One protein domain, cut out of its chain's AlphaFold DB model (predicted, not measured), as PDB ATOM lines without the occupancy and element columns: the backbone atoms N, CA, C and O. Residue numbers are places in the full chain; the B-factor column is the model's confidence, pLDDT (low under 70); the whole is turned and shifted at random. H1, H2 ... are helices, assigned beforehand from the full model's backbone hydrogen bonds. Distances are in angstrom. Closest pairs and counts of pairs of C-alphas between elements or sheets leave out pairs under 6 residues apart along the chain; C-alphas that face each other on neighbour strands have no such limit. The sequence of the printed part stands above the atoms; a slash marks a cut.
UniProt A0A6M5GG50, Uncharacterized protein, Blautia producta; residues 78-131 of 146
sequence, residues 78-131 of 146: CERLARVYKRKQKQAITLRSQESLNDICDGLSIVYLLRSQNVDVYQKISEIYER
ATOM      1  N   CYS A  78     194.467 158.591  99.206       82.06
ATOM      2  CA  CYS A  78     193.226 158.310  99.917       82.06
ATOM      3  C   CYS A  78     193.485 157.665 101.282       82.06
ATOM      4  O   CYS A  78     192.980 158.147 102.293       82.06
ATOM      5  N   GLU A  79     194.331 156.633 101.353       86.56
ATOM      6  CA  GLU A  79     194.648 155.984 102.628       86.56
ATOM      7  C   GLU A  79     195.379 156.914 103.594       86.56
ATOM      8  O   GLU A  79     195.096 156.927 104.795       86.56
ATOM      9  N   ARG A  80     196.342 157.691 103.088       86.31
ATOM     10  CA  ARG A  80     197.120 158.615 103.921       86.31
ATOM     11  C   ARG A  80     196.213 159.664 104.559       86.31
ATOM     12  O   ARG A  80     196.326 159.899 105.763       86.31
ATOM     13  N   LEU A  81     195.291 160.236 103.785       88.25
ATOM     14  CA  LEU A  81     194.306 161.201 104.277       88.25
ATOM     15  C   LEU A  81     193.286 160.545 105.219       88.25
ATOM     16  O   LEU A  81     193.029 161.068 106.306       88.25
ATOM     17  N   ALA A  82     192.795 159.348 104.887       88.69
ATOM     18  CA  ALA A  82     191.872 158.599 105.737       88.69
ATOM     19  C   ALA A  82     192.474 158.278 107.116       88.69
ATOM     20  O   ALA A  82     191.775 158.331 108.129       88.69
ATOM     21  N   ARG A  83     193.787 158.010 107.207       89.50
ATOM     22  CA  ARG A  83     194.476 157.806 108.497       89.50
ATOM     23  C   ARG A  83     194.448 159.056 109.378       89.50
ATOM     24  O   ARG A  83     194.336 158.917 110.597       89.50
ATOM     25  N   VAL A  84     194.542 160.257 108.801       88.56
ATOM     26  CA  VAL A  84     194.439 161.519 109.558       88.56
ATOM     27  C   VAL A  84     193.055 161.637 110.183       88.56
ATOM     28  O   VAL A  84     192.947 161.851 111.392       88.56
ATOM     29  N   TYR A  85     192.012 161.401 109.385       88.62
ATOM     30  CA  TYR A  85     190.638 161.389 109.871       88.62
ATOM     31  C   TYR A  85     190.416 160.303 110.938       88.62
ATOM     32  O   TYR A  85     189.955 160.614 112.031       88.62
ATOM     33  N   LYS A  86     190.833 159.052 110.701       89.12
ATOM     34  CA  LYS A  86     190.653 157.936 111.650       89.12
ATOM     35  C   LYS A  86     191.296 158.213 113.014       89.12
ATOM     36  O   LYS A  86     190.734 157.879 114.056       89.12
ATOM     37  N   ARG A  87     192.462 158.871 113.035       89.06
ATOM     38  CA  ARG A  87     193.100 159.327 114.285       89.06
ATOM     39  C   ARG A  87     192.260 160.387 115.000       89.06
ATOM     40  O   ARG A  87     192.153 160.335 116.221       89.06
ATOM     41  N   LYS A  88     191.659 161.324 114.259       84.56
ATOM     42  CA  LYS A  88     190.761 162.347 114.815       84.56
ATOM     43  C   LYS A  88     189.448 161.760 115.316       84.56
ATOM     44  O   LYS A  88     189.030 162.111 116.410       84.56
ATOM     45  N   GLN A  89     188.873 160.802 114.601       85.62
ATOM     46  CA  GLN A  89     187.696 160.060 115.046       85.62
ATOM     47  C   GLN A  89     187.956 159.345 116.379       85.62
ATOM     48  O   GLN A  89     187.152 159.452 117.297       85.62
ATOM     49  N   LYS A  90     189.125 158.703 116.535       86.56
ATOM     50  CA  LYS A  90     189.526 158.080 117.808       86.56
ATOM     51  C   LYS A  90     189.618 159.089 118.965       86.56
ATOM     52  O   LYS A  90     189.347 158.713 120.098       86.56
ATOM     53  N   GLN A  91     189.997 160.343 118.695       83.88
ATOM     54  CA  GLN A  91     190.038 161.419 119.701       83.88
ATOM     55  C   GLN A  91     188.643 161.971 120.023       83.88
ATOM     56  O   GLN A  91     188.350 162.242 121.179       83.88
ATOM     57  N   ALA A  92     187.797 162.145 119.006       78.69
ATOM     58  CA  ALA A  92     186.456 162.709 119.149       78.69
ATOM     59  C   ALA A  92     185.437 161.720 119.746       78.69
ATOM     60  O   ALA A  92     184.384 162.154 120.203       78.69
ATOM     61  N   ILE A  93     185.758 160.418 119.772       71.88
ATOM     62  CA  ILE A  93     184.918 159.289 120.211       71.88
ATOM     63  C   ILE A  93     183.694 159.088 119.303       71.88
ATOM     64  O   ILE A  93     183.572 158.034 118.682       71.88
ATOM     65  N   THR A  94     182.826 160.091 119.160       80.00
ATOM     66  CA  THR A  94     181.649 160.075 118.280       80.00
ATOM     67  C   THR A  94     181.370 161.456 117.681       80.00
ATOM     68  O   THR A  94     181.680 162.495 118.262       80.00
ATOM     69  N   LEU A  95     180.772 161.471 116.488       82.25
ATOM     70  CA  LEU A  95     180.240 162.675 115.848       82.25
ATOM     71  C   LEU A  95     178.720 162.714 116.032       82.25
ATOM     72  O   LEU A  95     178.082 161.664 116.097       82.25
ATOM     73  N   ARG A  96     178.137 163.914 116.144       82.81
ATOM     74  CA  ARG A  96     176.700 164.085 116.449       82.81
ATOM     75  C   ARG A  96     175.797 163.943 115.224       82.81
ATOM     76  O   ARG A  96     174.620 163.638 115.381       82.81
ATOM     77  N   SER A  97     176.324 164.186 114.026       88.88
ATOM     78  CA  SER A  97     175.579 164.106 112.765       88.88
ATOM     79  C   SER A  97     176.511 163.839 111.580       88.88
ATOM     80  O   SER A  97     177.720 164.069 111.664       88.88
ATOM     81  N   GLN A  98     175.947 163.410 110.449       87.38
ATOM     82  CA  GLN A  98     176.696 163.291 109.192       87.38
ATOM     83  C   GLN A  98     177.205 164.654 108.694       87.38
ATOM     84  O   GLN A  98     178.295 164.738 108.139       87.38
ATOM     85  N   GLU A  99     176.463 165.734 108.945       90.62
ATOM     86  CA  GLU A  99     176.903 167.098 108.628       90.62
ATOM     87  C   GLU A  99     178.199 167.442 109.367       90.62
ATOM     88  O   GLU A  99     179.159 167.883 108.745       90.62
ATOM     89  N   SER A 100     178.291 167.105 110.660       85.94
ATOM     90  CA  SER A 100     179.514 167.347 111.437       85.94
ATOM     91  C   SER A 100     180.725 166.553 110.933       85.94
ATOM     92  O   SER A 100     181.862 166.991 111.095       85.94
ATOM     93  N   LEU A 101     180.500 165.396 110.298       87.19
ATOM     94  CA  LEU A 101     181.554 164.647 109.615       87.19
ATOM     95  C   LEU A 101     182.014 165.376 108.352       87.19
ATOM     96  O   LEU A 101     183.218 165.542 108.153       87.19
ATOM     97  N   ASN A 102     181.068 165.830 107.532       90.19
ATOM     98  CA  ASN A 102     181.374 166.561 106.307       90.19
ATOM     99  C   ASN A 102     182.155 167.848 106.618       90.19
ATOM    100  O   ASN A 102     183.221 168.042 106.048       90.19
ATOM    101  N   ASP A 103     181.727 168.632 107.613       89.25
ATOM    102  CA  ASP A 103     182.418 169.860 108.037       89.25
ATOM    103  C   ASP A 103     183.881 169.602 108.445       89.25
ATOM    104  O   ASP A 103     184.789 170.376 108.124       89.25
ATOM    105  N   ILE A 104     184.141 168.493 109.150       87.69
ATOM    106  CA  ILE A 104     185.501 168.094 109.539       87.69
ATOM    107  C   ILE A 104     186.325 167.711 108.310       87.69
ATOM    108  O   ILE A 104     187.484 168.114 108.202       87.69
ATOM    109  N   CYS A 105     185.756 166.920 107.400       88.81
ATOM    110  CA  CYS A 105     186.425 166.517 106.166       88.81
ATOM    111  C   CYS A 105     186.737 167.726 105.272       88.81
ATOM    112  O   CYS A 105     187.850 167.817 104.747       88.81
ATOM    113  N   ASP A 106     185.819 168.684 105.168       90.25
ATOM    114  CA  ASP A 106     186.005 169.932 104.427       90.25
ATOM    115  C   ASP A 106     187.115 170.778 105.059       90.25
ATOM    116  O   ASP A 106     188.050 171.204 104.376       90.25
ATOM    117  N   GLY A 107     187.099 170.935 106.387       89.00
ATOM    118  CA  GLY A 107     188.159 171.624 107.123       89.00
ATOM    119  C   GLY A 107     189.534 170.970 106.942       89.00
ATOM    120  O   GLY A 107     190.524 171.655 106.669       89.00
ATOM    121  N   LEU A 108     189.614 169.638 107.032       89.56
ATOM    122  CA  LEU A 108     190.850 168.888 106.778       89.56
ATOM    123  C   LEU A 108     191.340 169.067 105.337       89.56
ATOM    124  O   LEU A 108     192.548 169.193 105.124       89.56
ATOM    125  N   SER A 109     190.424 169.115 104.369       89.62
ATOM    126  CA  SER A 109     190.738 169.312 102.952       89.62
ATOM    127  C   SER A 109     191.318 170.703 102.688       89.62
ATOM    128  O   SER A 109     192.346 170.814 102.018       89.62
ATOM    129  N   ILE A 110     190.742 171.754 103.284       89.25
ATOM    130  CA  ILE A 110     191.268 173.129 103.198       89.25
ATOM    131  C   ILE A 110     192.680 173.201 103.790       89.25
ATOM    132  O   ILE A 110     193.599 173.721 103.156       89.25
ATOM    133  N   VAL A 111     192.883 172.638 104.985       89.31
ATOM    134  CA  VAL A 111     194.199 172.630 105.646       89.31
ATOM    135  C   VAL A 111     195.227 171.850 104.825       89.31
ATOM    136  O   VAL A 111     196.377 172.278 104.716       89.31
ATOM    137  N   TYR A 112     194.836 170.717 104.238       89.56
ATOM    138  CA  TYR A 112     195.705 169.937 103.361       89.56
ATOM    139  C   TYR A 112     196.117 170.738 102.117       89.56
ATOM    140  O   TYR A 112     197.302 170.783 101.787       89.56
ATOM    141  N   LEU A 113     195.167 171.428 101.481       89.56
ATOM    142  CA  LEU A 113     195.421 172.259 100.308       89.56
ATOM    143  C   LEU A 113     196.391 173.409 100.621       89.56
ATOM    144  O   LEU A 113     197.386 173.571  99.917       89.56
ATOM    145  N   LEU A 114     196.177 174.141 101.717       89.69
ATOM    146  CA  LEU A 114     197.081 175.219 102.143       89.69
ATOM    147  C   LEU A 114     198.495 174.705 102.441       89.69
ATOM    148  O   LEU A 114     199.475 175.315 102.023       89.69
ATOM    149  N   ARG A 115     198.620 173.543 103.096       88.38
ATOM    150  CA  ARG A 115     199.927 172.911 103.346       88.38
ATOM    151  C   ARG A 115     200.642 172.516 102.058       88.38
ATOM    152  O   ARG A 115     201.861 172.601 102.001       88.38
ATOM    153  N   SER A 116     199.900 172.095 101.035       87.00
ATOM    154  CA  SER A 116     200.486 171.720  99.743       87.00
ATOM    155  C   SER A 116     201.021 172.916  98.945       87.00
ATOM    156  O   SER A 116     201.902 172.745  98.111       87.00
ATOM    157  N   GLN A 117     200.533 174.129  99.230       86.56
ATOM    158  CA  GLN A 117     200.932 175.366  98.554       86.56
ATOM    159  C   GLN A 117     202.192 176.028  99.145       86.56
ATOM    160  O   GLN A 117     202.589 177.082  98.659       86.56
ATOM    161  N   ASN A 118     202.826 175.443 100.174       78.75
ATOM    162  CA  ASN A 118     203.986 176.019 100.884       78.75
ATOM    163  C   ASN A 118     203.769 177.461 101.391       78.75
ATOM    164  O   ASN A 118     204.715 178.234 101.527       78.75
ATOM    165  N   VAL A 119     202.521 177.827 101.677       83.81
ATOM    166  CA  VAL A 119     202.154 179.112 102.284       83.81
ATOM    167  C   VAL A 119     202.042 178.967 103.796       83.81
ATOM    168  O   VAL A 119     201.804 177.866 104.302       83.81
ATOM    169  N   ASP A 120     202.164 180.077 104.527       88.44
ATOM    170  CA  ASP A 120     201.844 180.066 105.950       88.44
ATOM    171  C   ASP A 120     200.353 179.752 106.142       88.44
ATOM    172  O   ASP A 120     199.453 180.538 105.825       88.44
ATOM    173  N   VAL A 121     200.111 178.549 106.656       87.62
ATOM    174  CA  VAL A 121     198.781 177.995 106.883       87.62
ATOM    175  C   VAL A 121     198.007 178.864 107.867       87.62
ATOM    176  O   VAL A 121     196.807 179.052 107.684       87.62
ATOM    177  N   TYR A 122     198.669 179.408 108.892       86.62
ATOM    178  CA  TYR A 122     197.990 180.200 109.913       86.62
ATOM    179  C   TYR A 122     197.477 181.517 109.334       86.62
ATOM    180  O   TYR A 122     196.288 181.819 109.447       86.62
ATOM    181  N   GLN A 123     198.345 182.250 108.632       87.56
ATOM    182  CA  GLN A 123     197.987 183.512 107.992       87.56
ATOM    183  C   GLN A 123     196.844 183.335 106.984       87.56
ATOM    184  O   GLN A 123     195.868 184.081 107.021       87.56
ATOM    185  N   LYS A 124     196.900 182.301 106.135       88.56
ATOM    186  CA  LYS A 124     195.834 182.036 105.156       88.56
ATOM    187  C   LYS A 124     194.508 181.652 105.786       88.56
ATOM    188  O   LYS A 124     193.460 182.053 105.284       88.56
ATOM    189  N   ILE A 125     194.536 180.901 106.880       87.88
ATOM    190  CA  ILE A 125     193.318 180.593 107.622       87.88
ATOM    191  C   ILE A 125     192.739 181.874 108.239       87.88
ATOM    192  O   ILE A 125     191.534 182.088 108.114       87.88
ATOM    193  N   SER A 126     193.570 182.750 108.817       88.00
ATOM    194  CA  SER A 126     193.118 184.056 109.334       88.00
ATOM    195  C   SER A 126     192.447 184.885 108.240       88.00
ATOM    196  O   SER A 126     191.299 185.296 108.396       88.00
ATOM    197  N   GLU A 127     193.095 185.012 107.076       88.81
ATOM    198  CA  GLU A 127     192.532 185.708 105.915       88.81
ATOM    199  C   GLU A 127     191.169 185.133 105.496       88.81
ATOM    200  O   GLU A 127     190.285 185.888 105.101       88.81
ATOM    201  N   ILE A 128     190.975 183.807 105.557       86.88
ATOM    202  CA  ILE A 128     189.696 183.158 105.220       86.88
ATOM    203  C   ILE A 128     188.606 183.541 106.224       86.88
ATOM    204  O   ILE A 128     187.491 183.860 105.805       86.88
ATOM    205  N   TYR A 129     188.912 183.531 107.524       84.44
ATOM    206  CA  TYR A 129     187.951 183.895 108.571       84.44
ATOM    207  C   TYR A 129     187.611 185.390 108.581       84.44
ATOM    208  O   TYR A 129     186.501 185.759 108.964       84.44
ATOM    209  N   GLU A 130     188.519 186.244 108.111       88.44
ATOM    210  CA  GLU A 130     188.308 187.691 107.980       88.44
ATOM    211  C   GLU A 130     187.448 188.079 106.763       88.44
ATOM    212  O   GLU A 130     186.988 189.223 106.659       88.44
ATOM    213  N   ARG A 131     187.176 187.150 105.833       86.19
ATOM    214  CA  ARG A 131     186.350 187.437 104.650       86.19
ATOM    215  C   ARG A 131     184.936 187.844 105.056       86.19
ATOM    216  O   ARG A 131     184.227 187.123 105.761       86.19
TER     217      ARG A 131
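This is residues 78 to 131 of the 146 residues of an uncharacterized protein of Blautia producta (UniProt A0A6M5GG50). Three helices make a loose zigzag, with the long H2 in the middle, H1 crossing near it at a steep tilt on one side, and the short H3 folding back from the end of H2 to make a corner. H1 and H3 do not meet, and residues 115 to 120, at the turn from H2 to H3, stick out, as do residues 126 to 131 at the end of the printed part. The printed part has 54 residues, with three named helices in the order H1, H2, H3 and no named strand; the class is all helix. The whole is loose, with a radius of gyration of the C-alphas of 12.7 A, and the C-alphas span 31 by 25 by 16 A along their three main axes.

The printed part begins with H1, residues 78 to 92, whose first C-alpha, that of Cys 78, is at (193.226, 158.310, 99.917); the helix measures 20.9 A from first to last C-alpha. A tight link of 5 residues leads to H2, residues 98 to 116, the longest helix, 26.9 A from first to last C-alpha; C-alpha 98 is at (176.696, 163.291, 109.192). A tight link of 4 residues follows, and then H3, residues 121 to 129, 12.4 A from first to last C-alpha; it ends with C-alpha 129 at (187.951, 183.895, 108.571).

H1 and H2 are close but not clearly touching, with 1 pair of C-alphas within 8 A, that of Tyr 85 and Cys 105, 7.6 A apart. Their lines stand at a steep tilt of 55 degrees, and they run opposite ways. H2 and H3 touch only at the corner by their link, H2 with residues 111 to 115 alone; the closest C-alphas are those of Leu 114 and Val 121, 5.8 A apart. H2 and H3 run opposite ways at a steep tilt of 51 degrees, with 14.1 A from centre to centre. H1 and H3 are apart. In H2 and H3 every O i to N i+4 pair is within hydrogen-bond range; in H1, 10 of 11 are.

The two C-alphas farthest apart are those of Arg 96 and Asn 118, 33.6 A, while the first and last printed C-alphas, of Cys 78 and Arg 131, are 30.3 A apart. Residues 115 to 120 stand free, and so do residues 126 to 131, of which 126 to 129 belong to H3. The printed part has no cut, and neither link is long. The mean pLDDT of the printed part is 86.8, and no printed residue is under 70.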